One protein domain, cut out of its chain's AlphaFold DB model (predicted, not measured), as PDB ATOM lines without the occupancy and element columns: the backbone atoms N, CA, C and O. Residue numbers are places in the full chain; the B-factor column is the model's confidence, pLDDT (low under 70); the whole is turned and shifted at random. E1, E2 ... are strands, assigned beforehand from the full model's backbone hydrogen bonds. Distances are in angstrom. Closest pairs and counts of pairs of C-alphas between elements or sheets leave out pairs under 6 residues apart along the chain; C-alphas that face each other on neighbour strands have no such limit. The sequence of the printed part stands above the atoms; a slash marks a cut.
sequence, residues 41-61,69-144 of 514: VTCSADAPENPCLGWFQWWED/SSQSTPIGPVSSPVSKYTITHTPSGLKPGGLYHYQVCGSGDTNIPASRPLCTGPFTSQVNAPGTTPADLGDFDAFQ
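AT A GLANCE: This is residues 41 to 61 and 69 to 144 of the 514 residues of an uncharacterized protein of Actinomadura sp. GC306 (UniProt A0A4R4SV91). What is the shape? There is little regular structure: a long, twisted ribbon of E2 and E5 has short E3 and E6 along its edges, a small sheet of E1 and E4 over one face, and a long loop, residues 121 to 144. How is it made? The 97 printed residues, 36 in named strands, are all strand by class, with E1 to E6 in chain order and sheet E3 E2 E5 E6 antiparallel. It is compact, radius of gyration of the C-alphas 13.9 A, spanning 42 by 30 by 23 A.

HOW THE PARTS SIT: What pairs with E1, residues 41 to 43? E4, residues 82 to 89, antiparallel; N 41 and O 85 are 2.8 A apart. What pairs with E2, residues 52 to 60? E5, residues 99 to 107, and E3, residues 75 to 78, are antiparallel neighbours: N 55 and O 105, 2.9 A; N 54 and O 75, 2.9 A. E5 and E6, residues 118 to 120, form a hairpin: N 104 and O 120, 3.0 A.

IN THESE COORDINATES: Where does E1 begin? C-alpha 41 is at (-14.244, 10.218, -14.675). Where does E6 end? C-alpha 120 is at (-11.112, 13.596, -23.973). Which are longest? E2 and E5, 27.4 A each.

THE WHOLE: Is anything cut? Residues 62 to 68 are not printed; C-alphas 61 and 69 are 15.2 A apart. Where is pLDDT under 70? At residues 122 to 125 and 135 to 144.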
ATOM      1  N   VAL A  41     -13.569  11.074 -13.692       85.88
ATOM      2  CA  VAL A  41     -14.244  10.218 -14.675       85.88
ATOM      3  C   VAL A  41     -15.531   9.629 -14.101       85.88
ATOM      4  O   VAL A  41     -15.610   9.316 -12.913       85.88
ATOM      5  N   THR A  42     -16.551   9.470 -14.940       85.75
ATOM      6  CA  THR A  42     -17.759   8.689 -14.622       85.75
ATOM      7  C   THR A  42     -17.621   7.282 -15.193       85.75
ATOM      8  O   THR A  42     -17.119   7.127 -16.295       85.75
ATOM      9  N   CYS A  43     -18.074   6.259 -14.476       85.38
ATOM     10  CA  CYS A  43     -18.072   4.869 -14.926       85.38
ATOM     11  C   CYS A  43     -19.410   4.213 -14.569       85.38
ATOM     12  O   CYS A  43     -19.827   4.276 -13.410       85.38
ATOM     13  N   SER A  44     -20.083   3.569 -15.529       85.88
ATOM     14  CA  SER A  44     -21.310   2.808 -15.239       85.88
ATOM     15  C   SER A  44     -21.022   1.399 -14.714       85.88
ATOM     16  O   SER A  44     -21.838   0.875 -13.964       85.88
ATOM     17  N   ALA A  45     -19.874   0.806 -15.072       83.25
ATOM     18  CA  ALA A  45     -19.477  -0.564 -14.720       83.25
ATOM     19  C   ALA A  45     -20.572  -1.620 -14.992       83.25
ATOM     20  O   ALA A  45     -20.714  -2.586 -14.244       83.25
ATOM     21  N   ASP A  46     -21.369  -1.429 -16.046       86.38
ATOM     22  CA  ASP A  46     -22.490  -2.308 -16.410       86.38
ATOM     23  C   ASP A  46     -22.064  -3.578 -17.177       86.38
ATOM     24  O   ASP A  46     -22.877  -4.483 -17.357       86.38
ATOM     25  N   ALA A  47     -20.791  -3.664 -17.575       86.75
ATOM     26  CA  ALA A  47     -20.175  -4.805 -18.249       86.75
ATOM     27  C   ALA A  47     -19.003  -5.355 -17.406       86.75
ATOM     28  O   ALA A  47     -17.882  -4.848 -17.515       86.75
ATOM     29  N   PRO A  48     -19.216  -6.377 -16.552       84.69
ATOM     30  CA  PRO A  48     -18.167  -6.965 -15.708       84.69
ATOM     31  C   PRO A  48     -16.946  -7.487 -16.484       84.69
ATOM     32  O   PRO A  48     -15.829  -7.485 -15.972       84.69
ATOM     33  N   GLU A  49     -17.154  -7.923 -17.725       87.75
ATOM     34  CA  GLU A  49     -16.126  -8.369 -18.666       87.75
ATOM     35  C   GLU A  49     -15.336  -7.222 -19.320       87.75
ATOM     36  O   GLU A  49     -14.293  -7.466 -19.927       87.75
ATOM     37  N   ASN A  50     -15.809  -5.979 -19.187       85.00
ATOM     38  CA  ASN A  50     -15.179  -4.766 -19.701       85.00
ATOM     39  C   ASN A  50     -15.121  -3.692 -18.597       85.00
ATOM     40  O   ASN A  50     -15.845  -2.692 -18.660       85.00
ATOM     41  N   PRO A  51     -14.299  -3.890 -17.550       87.44
ATOM     42  CA  PRO A  51     -14.230  -2.940 -16.452       87.44
ATOM     43  C   PRO A  51     -13.682  -1.586 -16.912       87.44
ATOM     44  O   PRO A  51     -12.863  -1.508 -17.828       87.44
ATOM     45  N   CYS A  52     -14.085  -0.518 -16.225       89.44
ATOM     46  CA  CYS A  52     -13.573   0.819 -16.502       89.44
ATOM     47  C   CYS A  52     -12.088   0.936 -16.151       89.44
ATOM     48  O   CYS A  52     -11.682   0.709 -15.007       89.44
ATOM     49  N   LEU A  53     -11.305   1.334 -17.145       92.12
ATOM     50  CA  LEU A  53      -9.880   1.615 -17.090       92.12
ATOM     51  C   LEU A  53      -9.647   3.030 -17.614       92.12
ATOM     52  O   LEU A  53     -10.148   3.380 -18.681       92.12
ATOM     53  N   GLY A  54      -8.867   3.826 -16.886       92.12
ATOM     54  CA  GLY A  54      -8.467   5.175 -17.288       92.12
ATOM     55  C   GLY A  54      -6.950   5.317 -17.393       92.12
ATOM     56  O   GLY A  54      -6.206   4.671 -16.665       92.12
ATOM     57  N   TRP A  55      -6.457   6.164 -18.286       93.81
ATOM     58  CA  TRP A  55      -5.036   6.512 -18.378       93.81
ATOM     59  C   TRP A  55      -4.865   7.918 -18.948       93.81
ATOM     60  O   TRP A  55      -5.812   8.505 -19.463       93.81
ATOM     61  N   PHE A  56      -3.654   8.463 -18.871       93.69
ATOM     62  CA  PHE A  56      -3.330   9.746 -19.488       93.69
ATOM     63  C   PHE A  56      -2.505   9.557 -20.751       93.69
ATOM     64  O   PHE A  56      -1.682   8.643 -20.847       93.69
ATOM     65  N   GLN A  57      -2.707  10.466 -21.699       93.38
ATOM     66  CA  GLN A  57      -1.805  10.701 -22.816       93.38
ATOM     67  C   GLN A  57      -1.303  12.135 -22.773       93.38
ATOM     68  O   GLN A  57      -2.041  13.037 -22.383       93.38
ATOM     69  N   TRP A  58      -0.052  12.336 -23.168       93.94
ATOM     70  CA  TRP A  58       0.570  13.655 -23.210       93.94
ATOM     71  C   TRP A  58       1.601  13.733 -24.330       93.94
ATOM     72  O   TRP A  58       2.150  12.718 -24.759       93.94
ATOM     73  N   TRP A  59       1.851  14.935 -24.833       93.75
ATOM     74  CA  TRP A  59       2.837  15.177 -25.885       93.75
ATOM     75  C   TRP A  59       3.405  16.584 -25.768       93.75
ATOM     76  O   TRP A  59       2.740  17.503 -25.291       93.75
ATOM     77  N   GLU A  60       4.658  16.740 -26.184       94.38
ATOM     78  CA  GLU A  60       5.292  18.051 -26.299       94.38
ATOM     79  C   GLU A  60       4.744  18.777 -27.532       94.38
ATOM     80  O   GLU A  60       4.614  18.183 -28.609       94.38
ATOM     81  N   ASP A  61       4.453  20.064 -27.372       89.56
ATOM     82  CA  ASP A  61       4.098  20.955 -28.464       89.56
ATOM     83  C   ASP A  61       5.284  21.099 -29.430       89.56
ATOM     84  O   ASP A  61       6.329  21.665 -29.104       89.56
ATOM     85  N   SER A  69       2.086   7.866 -23.145       94.81
ATOM     86  CA  SER A  69       0.877   7.265 -22.578       94.81
ATOM     87  C   SER A  69       1.178   6.439 -21.334       94.81
ATOM     88  O   SER A  69       2.167   5.707 -21.302       94.81
ATOM     89  N   SER A  70       0.276   6.484 -20.351       94.00
ATOM     90  CA  SER A  70       0.297   5.607 -19.172       94.00
ATOM     91  C   SER A  70      -0.558   4.345 -19.345       94.00
ATOM     92  O   SER A  70      -0.838   3.651 -18.373       94.00
ATOM     93  N   GLN A  71      -0.998   4.039 -20.571       90.69
ATOM     94  CA  GLN A  71      -1.903   2.920 -20.867       90.69
ATOM     95  C   GLN A  71      -1.341   1.542 -20.490       90.69
ATOM     96  O   GLN A  71      -2.117   0.631 -20.228       90.69
ATOM     97  N   SER A  72      -0.017   1.367 -20.445       90.31
ATOM     98  CA  SER A  72       0.610   0.117 -19.986       90.31
ATOM     99  C   SER A  72       0.351  -0.172 -18.502       90.31
ATOM    100  O   SER A  72       0.467  -1.316 -18.069       90.31
ATOM    101  N   THR A  73      -0.022   0.852 -17.734       89.56
ATOM    102  CA  THR A  73      -0.399   0.788 -16.317       89.56
ATOM    103  C   THR A  73      -1.691   1.586 -16.105       89.56
ATOM    104  O   THR A  73      -1.642   2.693 -15.555       89.56
ATOM    105  N   PRO A  74      -2.843   1.090 -16.592       86.88
ATOM    106  CA  PRO A  74      -4.094   1.823 -16.492       86.88
ATOM    107  C   PRO A  74      -4.555   1.921 -15.032       86.88
ATOM    108  O   PRO A  74      -4.301   1.042 -14.212       86.88
ATOM    109  N   ILE A  75      -5.258   3.002 -14.718       86.19
ATOM    110  CA  ILE A  75      -5.848   3.295 -13.415       86.19
ATOM    111  C   ILE A  75      -7.237   2.650 -13.372       86.19
ATOM    112  O   ILE A  75      -8.092   2.943 -14.209       86.19
ATOM    113  N   GLY A  76      -7.453   1.757 -12.405       85.50
ATOM    114  CA  GLY A  76      -8.626   0.883 -12.318       85.50
ATOM    115  C   GLY A  76      -8.213  -0.569 -12.028       85.50
ATOM    116  O   GLY A  76      -7.058  -0.803 -11.663       85.50
ATOM    117  N   PRO A  77      -9.119  -1.554 -12.177       85.44
ATOM    118  CA  PRO A  77     -10.493  -1.424 -12.662       85.44
ATOM    119  C   PRO A  77     -11.432  -0.739 -11.660       85.44
ATOM    120  O   PRO A  77     -11.338  -0.968 -10.456       85.44
ATOM    121  N   VAL A  78     -12.387   0.049 -12.160       84.31
ATOM    122  CA  VAL A  78     -13.566   0.459 -11.378       84.31
ATOM    123  C   VAL A  78     -14.671  -0.565 -11.640       84.31
ATOM    124  O   VAL A  78     -15.221  -0.633 -12.736       84.31
ATOM    125  N   SER A  79     -14.946  -1.410 -10.646       80.81
ATOM    126  CA  SER A  79     -15.836  -2.576 -10.768       80.81
ATOM    127  C   SER A  79     -17.288  -2.315 -10.352       80.81
ATOM    128  O   SER A  79     -18.085  -3.246 -10.289       80.81
ATOM    129  N   SER A  80     -17.632  -1.076 -10.010       85.12
ATOM    130  CA  SER A  80     -18.981  -0.670  -9.608       85.12
ATOM    131  C   SER A  80     -19.307   0.709 -10.176       85.12
ATOM    132  O   SER A  80     -18.378   1.494 -10.365       85.12
ATOM    133  N   PRO A  81     -20.589   1.047 -10.403       87.31
ATOM    134  CA  PRO A  81     -20.960   2.367 -10.893       87.31
ATOM    135  C   PRO A  81     -20.419   3.479  -9.983       87.31
ATOM    136  O   PRO A  81     -20.640   3.458  -8.770       87.31
ATOM    137  N   VAL A  82     -19.727   4.462 -10.559       87.50
ATOM    138  CA  VAL A  82     -19.195   5.634  -9.852       87.50
ATOM    139  C   VAL A  82     -19.412   6.876 -10.712       87.50
ATOM    140  O   VAL A  82     -18.988   6.937 -11.862       87.50
ATOM    141  N   SER A  83     -20.054   7.897 -10.143       84.62
ATOM    142  CA  SER A  83     -20.321   9.170 -10.826       84.62
ATOM    143  C   SER A  83     -19.139  10.142 -10.814       84.62
ATOM    144  O   SER A  83     -19.108  11.071 -11.613       84.62
ATOM    145  N   LYS A  84     -18.179   9.951  -9.901       86.12
ATOM    146  CA  LYS A  84     -16.943  10.732  -9.799       86.12
ATOM    147  C   LYS A  84     -15.806   9.871  -9.266       86.12
ATOM    148  O   LYS A  84     -15.687   9.669  -8.060       86.12
ATOM    149  N   TYR A  85     -14.991   9.347 -10.166       87.94
ATOM    150  CA  TYR A  85     -13.767   8.633  -9.834       87.94
ATOM    151  C   TYR A  85     -12.570   9.499 -10.219       87.94
ATOM    152  O   TYR A  85     -12.443   9.907 -11.372       87.94
ATOM    153  N   THR A  86     -11.708   9.817  -9.258       91.00
ATOM    154  CA  THR A  86     -10.510  10.616  -9.525       91.00
ATOM    155  C   THR A  86      -9.387   9.709 -10.004       91.00
ATOM    156  O   THR A  86      -9.003   8.768  -9.312       91.00
ATOM    157  N   ILE A  87      -8.835  10.016 -11.173       91.44
ATOM    158  CA  ILE A  87      -7.612   9.397 -11.671       91.44
ATOM    159  C   ILE A  87      -6.464  10.401 -11.617       91.44
ATOM    160  O   ILE A  87      -6.640  11.578 -11.933       91.44
ATOM    161  N   THR A  88      -5.277   9.923 -11.251       94.56
ATOM    162  CA  THR A  88      -4.074  10.750 -11.158       94.56
ATOM    163  C   THR A  88      -2.891  10.025 -11.781       94.56
ATOM    164  O   THR A  88      -2.684   8.836 -11.540       94.56
ATOM    165  N   HIS A  89      -2.101  10.742 -12.577       95.88
ATOM    166  CA  HIS A  89      -0.854  10.240 -13.143       95.88
ATOM    167  C   HIS A  89       0.229  11.317 -13.095       95.88
ATOM    168  O   HIS A  89      -0.043  12.488 -13.351       95.88
ATOM    169  N   THR A  90       1.466  10.913 -12.810       97.50
ATOM    170  CA  THR A  90       2.622  11.812 -12.786       97.50
ATOM    171  C   THR A  90       3.578  11.431 -13.915       97.50
ATOM    172  O   THR A  90       4.457  10.592 -13.694       97.50
ATOM    173  N   PRO A  91       3.424  11.989 -15.133       96.50
ATOM    174  CA  PRO A  91       4.413  11.806 -16.186       96.50
ATOM    175  C   PRO A  91       5.803  12.238 -15.709       96.50
ATOM    176  O   PRO A  91       5.957  13.233 -15.000       96.50
ATOM    177  N   SER A  92       6.820  11.488 -16.125       95.75
ATOM    178  CA  SER A  92       8.231  11.745 -15.825       95.75
ATOM    179  C   SER A  92       9.052  11.840 -17.109       95.75
ATOM    180  O   SER A  92       8.656  11.290 -18.134       95.75
ATOM    181  N   GLY A  93      10.224  12.471 -17.044       96.00
ATOM    182  CA  GLY A  93      11.104  12.626 -18.208       96.00
ATOM    183  C   GLY A  93      10.656  13.736 -19.161       96.00
ATOM    184  O   GLY A  93      11.057  13.745 -20.324       96.00
ATOM    185  N   LEU A  94       9.832  14.668 -18.674       97.38
ATOM    186  CA  LEU A  94       9.487  15.875 -19.418       97.38
ATOM    187  C   LEU A  94      10.737  16.754 -19.601       97.38
ATOM    188  O   LEU A  94      11.659  16.733 -18.783       97.38
ATOM    189  N   LYS A  95      10.778  17.530 -20.683       97.75
ATOM    190  CA  LYS A  95      11.872  18.462 -20.960       97.75
ATOM    191  C   LYS A  95      11.685  19.737 -20.137       97.75
ATOM    192  O   LYS A  95      10.569  20.258 -20.131       97.75
ATOM    193  N   PRO A  96      12.738  20.288 -19.509       97.88
ATOM    194  CA  PRO A  96      12.660  21.575 -18.823       97.88
ATOM    195  C   PRO A  96      12.222  22.710 -19.759       97.88
ATOM    196  O   PRO A  96      12.773  22.863 -20.847       97.88
ATOM    197  N   GLY A  97      11.249  23.517 -19.334       96.69
ATOM    198  CA  GLY A  97      10.679  24.612 -20.129       96.69
ATOM    199  C   GLY A  97       9.794  24.185 -21.307       96.69
ATOM    200  O   GLY A  97       9.294  25.060 -22.024       96.69
ATOM    201  N   GLY A  98       9.605  22.879 -21.515       96.31
ATOM    202  CA  GLY A  98       8.773  22.316 -22.572       96.31
ATOM    203  C   GLY A  98       7.301  22.670 -22.382       96.31
ATOM    204  O   GLY A  98       6.804  22.718 -21.255       96.31
ATOM    205  N   LEU A  99       6.619  22.945 -23.491       95.38
ATOM    206  CA  LEU A  99       5.174  23.140 -23.536       95.38
ATOM    207  C   LEU A  99       4.522  21.793 -23.848       95.38
ATOM    208  O   LEU A  99       4.913  21.133 -24.807       95.38
ATOM    209  N   TYR A 100       3.562  21.381 -23.033       94.19
ATOM    210  CA  TYR A 100       2.931  20.073 -23.126       94.19
ATOM    211  C   TYR A 100       1.420  20.189 -23.199       94.19
ATOM    212  O   TYR A 100       0.817  21.043 -22.554       94.19
ATOM    213  N   HIS A 101       0.836  19.253 -23.929       91.62
ATOM    214  CA  HIS A 101      -0.594  18.982 -23.981       91.62
ATOM    215  C   HIS A 101      -0.880  17.660 -23.280       91.62
ATOM    216  O   HIS A 101      -0.002  16.795 -23.187       91.62
ATOM    217  N   TYR A 102      -2.111  17.477 -22.811       90.94
ATOM    218  CA  TYR A 102      -2.532  16.225 -22.196       90.94
ATOM    219  C   TYR A 102      -4.031  15.969 -22.360       90.94
ATOM    220  O   TYR A 102      -4.829  16.889 -22.532       90.94
ATOM    221  N   GLN A 103      -4.409  14.695 -22.277       89.12
ATOM    222  CA  GLN A 103      -5.794  14.230 -22.295       89.12
ATOM    223  C   GLN A 103      -5.957  12.996 -21.404       89.12
ATOM    224  O   GLN A 103      -5.001  12.243 -21.184       89.12
ATOM    225  N   VAL A 104      -7.175  12.779 -20.905       90.69
ATOM    226  CA  VAL A 104      -7.558  11.518 -20.262       90.69
ATOM    227  C   VAL A 104      -8.162  10.597 -21.305       90.69
ATOM    228  O   VAL A 104      -8.960  11.019 -22.135       90.69
ATOM    229  N   CYS A 105      -7.791   9.331 -21.254       90.62
ATOM    230  CA  CYS A 105      -8.353   8.279 -22.074       90.62
ATOM    231  C   CYS A 105      -8.978   7.213 -21.189       90.62
ATOM    232  O   CYS A 105      -8.557   7.013 -20.047       90.62
ATOM    233  N   GLY A 106      -9.962   6.508 -21.727       91.06
ATOM    234  CA  GLY A 106     -10.573   5.399 -21.029       91.06
ATOM    235  C   GLY A 106     -11.240   4.393 -21.947       91.06
ATOM    236  O   GLY A 106     -11.507   4.639 -23.127       91.06
ATOM    237  N   SER A 107     -11.502   3.239 -21.360       90.44
ATOM    238  CA  SER A 107     -12.345   2.177 -21.895       90.44
ATOM    239  C   SER A 107     -13.076   1.503 -20.749       90.44
ATOM    240  O   SER A 107     -12.607   1.547 -19.616       90.44
ATOM    241  N   GLY A 108     -14.172   0.830 -21.045       84.94
ATOM    242  CA  GLY A 108     -14.987   0.124 -20.067       84.94
ATOM    243  C   GLY A 108     -16.459   0.375 -20.321       84.94
ATOM    244  O   GLY A 108     -16.788   1.308 -21.043       84.94
ATOM    245  N   ASP A 109     -17.307  -0.453 -19.713       81.62
ATOM    246  CA  ASP A 109     -18.764  -0.466 -19.871       81.62
ATOM    247  C   ASP A 109     -19.278  -0.846 -21.274       81.62
ATOM    248  O   ASP A 109     -18.513  -1.151 -22.192       81.62
ATOM    249  N   THR A 110     -20.600  -0.941 -21.423       85.44
ATOM    250  CA  THR A 110     -21.246  -1.364 -22.675       85.44
ATOM    251  C   THR A 110     -21.067  -0.385 -23.840       85.44
ATOM    252  O   THR A 110     -21.239  -0.779 -24.996       85.44
ATOM    253  N   ASN A 111     -20.702   0.870 -23.580       83.81
ATOM    254  CA  ASN A 111     -20.675   1.930 -24.587       83.81
ATOM    255  C   ASN A 111     -19.260   2.253 -25.073       83.81
ATOM    256  O   ASN A 111     -19.098   2.689 -26.216       83.81
ATOM    257  N   ILE A 112     -18.234   2.029 -24.242       87.56
ATOM    258  CA  ILE A 112     -16.826   2.213 -24.618       87.56
ATOM    259  C   ILE A 112     -16.091   0.864 -24.538       87.56
ATOM    260  O   ILE A 112     -15.384   0.577 -23.566       87.56
ATOM    261  N   PRO A 113     -16.216  -0.004 -25.560       88.50
ATOM    262  CA  PRO A 113     -15.567  -1.309 -25.533       88.50
ATOM    263  C   PRO A 113     -14.041  -1.163 -25.474       88.50
ATOM    264  O   PRO A 113     -13.474  -0.259 -26.091       88.50
ATOM    265  N   ALA A 114     -13.351  -2.100 -24.816       88.25
ATOM    266  CA  ALA A 114     -11.881  -2.140 -24.761       88.25
ATOM    267  C   ALA A 114     -11.193  -2.097 -26.144       88.25
ATOM    268  O   ALA A 114     -10.047  -1.673 -26.254       88.25
ATOM    269  N   SER A 115     -11.884  -2.512 -27.210       90.69
ATOM    270  CA  SER A 115     -11.387  -2.452 -28.591       90.69
ATOM    271  C   SER A 115     -11.442  -1.056 -29.219       90.69
ATOM    272  O   SER A 115     -10.804  -0.828 -30.247       90.69
ATOM    273  N   ARG A 116     -12.212  -0.125 -28.642       91.56
ATOM    274  CA  ARG A 116     -12.392   1.248 -29.137       91.56
ATOM    275  C   ARG A 116     -12.369   2.253 -27.981       91.56
ATOM    276  O   ARG A 116     -13.376   2.915 -27.727       91.56
ATOM    277  N   PRO A 117     -11.230   2.366 -27.286       91.44
ATOM    278  CA  PRO A 117     -11.040   3.377 -26.260       91.44
ATOM    279  C   PRO A 117     -11.172   4.795 -26.816       91.44
ATOM    280  O   PRO A 117     -10.953   5.036 -28.005       91.44
ATOM    281  N   LEU A 118     -11.493   5.731 -25.930       90.19
ATOM    282  CA  LEU A 118     -11.767   7.124 -26.260       90.19
ATOM    283  C   LEU A 118     -10.953   8.044 -25.351       90.19
ATOM    284  O   LEU A 118     -10.758   7.741 -24.176       90.19
ATOM    285  N   CYS A 119     -10.483   9.163 -25.895       87.06
ATOM    286  CA  CYS A 119      -9.794  10.211 -25.152       87.06
ATOM    287  C   CYS A 119     -10.570  11.520 -25.195       87.06
ATOM    288  O   CYS A 119     -11.159  11.866 -26.217       87.06
ATOM    289  N   THR A 120     -10.519  12.269 -24.103       82.25
ATOM    290  CA  THR A 120     -11.112  13.596 -23.973       82.25
ATOM    291  C   THR A 120     -10.143  14.541 -23.262       82.25
ATOM    292  O   THR A 120      -9.384  14.151 -22.368       82.25
ATOM    293  N   GLY A 121     -10.119  15.785 -23.735       71.88
ATOM    294  CA  GLY A 121      -9.355  16.867 -23.131       71.88
ATOM    295  C   GLY A 121     -10.093  17.501 -21.947       71.88
ATOM    296  O   GLY A 121     -11.205  17.103 -21.607       71.88
ATOM    297  N   PRO A 122      -9.519  18.540 -21.324       59.69
ATOM    298  CA  PRO A 122     -10.059  19.141 -20.117       59.69
ATOM    299  C   PRO A 122     -11.460  19.748 -20.260       59.69
ATOM    300  O   PRO A 122     -12.112  19.914 -19.243       59.69
ATOM    301  N   PHE A 123     -11.968  20.084 -21.459       58.25
ATOM    302  CA  PHE A 123     -13.244  20.820 -21.581       58.25
ATOM    303  C   PHE A 123     -14.007  20.639 -22.898       58.25
ATOM    304  O   PHE A 123     -14.759  21.542 -23.270       58.25
ATOM    305  N   THR A 124     -13.843  19.530 -23.622       61.03
ATOM    306  CA  THR A 124     -14.535  19.373 -24.913       61.03
ATOM    307  C   THR A 124     -15.425  18.158 -25.011       61.03
ATOM    308  O   THR A 124     -15.178  17.107 -24.429       61.03
ATOM    309  N   SER A 125     -16.478  18.323 -25.810       60.66
ATOM    310  CA  SER A 125     -17.286  17.222 -26.329       60.66
ATOM    311  C   SER A 125     -16.559  16.442 -27.424       60.66
ATOM    312  O   SER A 125     -17.089  15.446 -27.911       60.66
ATOM    313  N   GLN A 126     -15.389  16.914 -27.865       71.75
ATOM    314  CA  GLN A 126     -14.612  16.220 -28.870       71.75
ATOM    315  C   GLN A 126     -13.922  15.015 -28.245       71.75
ATOM    316  O   GLN A 126     -13.302  15.088 -27.184       71.75
ATOM    317  N   VAL A 127     -14.041  13.901 -28.952       79.88
ATOM    318  CA  VAL A 127     -13.473  12.628 -28.557       79.88
ATOM    319  C   VAL A 127     -12.412  12.235 -29.570       79.88
ATOM    320  O   VAL A 127     -12.653  12.275 -30.776       79.88
ATOM    321  N   ASN A 128     -11.246  11.837 -29.073       84.81
ATOM    322  CA  ASN A 128     -10.098  11.447 -29.881       84.81
ATOM    323  C   ASN A 128      -9.804   9.957 -29.720       84.81
ATOM    324  O   ASN A 128     -10.102   9.353 -28.688       84.81
ATOM    325  N   ALA A 129      -9.187   9.362 -30.737       89.75
ATOM    326  CA  ALA A 129      -8.638   8.021 -30.609       89.75
ATOM    327  C   ALA A 129      -7.338   8.071 -29.780       89.75
ATOM    328  O   ALA A 129      -6.551   9.014 -29.920       89.75
ATOM    329  N   PRO A 130      -7.050   7.066 -28.937       91.56
ATOM    330  CA  PRO A 130      -5.757   7.001 -28.272       91.56
ATOM    331  C   PRO A 130      -4.597   6.959 -29.261       91.56
ATOM    332  O   PRO A 130      -4.641   6.259 -30.270       91.56
ATOM    333  N   GLY A 131      -3.527   7.681 -28.931       90.75
ATOM    334  CA  GLY A 131      -2.293   7.712 -29.719       90.75
ATOM    335  C   GLY A 131      -2.304   8.757 -30.834       90.75
ATOM    336  O   GLY A 131      -1.302   8.902 -31.527       90.75
ATOM    337  N   THR A 132      -3.397   9.506 -30.989       88.12
ATOM    338  CA  THR A 132      -3.468  10.638 -31.916       88.12
ATOM    339  C   THR A 132      -3.330  11.954 -31.170       88.12
ATOM    340  O   THR A 132      -3.940  12.128 -30.112       88.12
ATOM    341  N   THR A 133      -2.585  12.897 -31.744       84.38
ATOM    342  CA  THR A 133      -2.732  14.310 -31.396       84.38
ATOM    343  C   THR A 133      -3.965  14.851 -32.103       84.38
ATOM    344  O   THR A 133      -4.103  14.626 -33.310       84.38
ATOM    345  N   PRO A 134      -4.862  15.554 -31.414       76.19
ATOM    346  CA  PRO A 134      -6.061  16.043 -32.076       76.19
ATOM    347  C   PRO A 134      -5.697  17.125 -33.105       76.19
ATOM    348  O   PRO A 134      -4.880  18.001 -32.830       76.19
ATOM    349  N   ALA A 135      -6.241  17.014 -34.318       59.84
ATOM    350  CA  ALA A 135      -5.960  17.945 -35.409       59.84
ATOM    351  C   ALA A 135      -6.757  19.238 -35.200       59.84
ATOM    352  O   ALA A 135      -7.975  19.149 -35.103       59.84
ATOM    353  N   ASP A 136      -6.054  20.375 -35.116       55.47
ATOM    354  CA  ASP A 136      -6.557  21.763 -35.158       55.47
ATOM    355  C   ASP A 136      -8.020  21.932 -34.731       55.47
ATOM    356  O   ASP A 136      -8.948  21.804 -35.532       55.47
ATOM    357  N   LEU A 137      -8.236  22.134 -33.437       50.69
ATOM    358  CA  LEU A 137      -9.530  21.774 -32.883       50.69
ATOM    359  C   LEU A 137     -10.604  22.883 -32.915       50.69
ATOM    360  O   LEU A 137     -11.791  22.602 -32.745       50.69
ATOM    361  N   GLY A 138     -10.247  24.126 -33.230       49.94
ATOM    362  CA  GLY A 138     -11.214  25.217 -33.286       49.94
ATOM    363  C   GLY A 138     -11.589  25.832 -31.926       49.94
ATOM    364  O   GLY A 138     -10.768  26.083 -31.046       49.94
ATOM    365  N   ASP A 139     -12.842  26.270 -31.840       50.91
ATOM    366  CA  ASP A 139     -13.269  27.470 -31.107       50.91
ATOM    367  C   ASP A 139     -13.344  27.309 -29.563       50.91
ATOM    368  O   ASP A 139     -13.547  28.277 -28.822       50.91
ATOM    369  N   PHE A 140     -13.125  26.094 -29.034       50.06
ATOM    370  CA  PHE A 140     -13.332  25.769 -27.606       50.06
ATOM    371  C   PHE A 140     -12.235  24.926 -26.949       50.06
ATOM    372  O   PHE A 140     -12.370  24.561 -25.779       50.06
ATOM    373  N   ASP A 141     -11.130  24.653 -27.639       49.72
ATOM    374  CA  ASP A 141     -10.327  23.484 -27.274       49.72
ATOM    375  C   ASP A 141      -9.490  23.579 -26.019       49.72
ATOM    376  O   ASP A 141      -8.779  24.554 -25.783       49.72
ATOM    377  N   ALA A 142      -9.683  22.647 -25.080       45.06
ATOM    378  CA  ALA A 142      -9.442  21.180 -25.100       45.06
ATOM    379  C   ALA A 142      -8.016  20.800 -24.764       45.06
ATOM    380  O   ALA A 142      -7.778  19.636 -24.465       45.06
ATOM    381  N   PHE A 143      -7.100  21.758 -24.733       53.81
ATOM    382  CA  PHE A 143      -5.806  21.549 -24.119       53.81
ATOM    383  C   PHE A 143      -5.577  22.700 -23.174       53.81
ATOM    384  O   PHE A 143      -5.291  23.826 -23.569       53.81
ATOM    385  N   GLN A 144      -5.737  22.400 -21.891       66.44
ATOM    386  CA  GLN A 144      -4.883  23.057 -20.935       66.44
ATOM    387  C   GLN A 144      -3.493  22.585 -21.308       66.44
ATOM    388  O   GLN A 144      -3.160  21.403 -21.245       66.44
TER     389      GLN A 144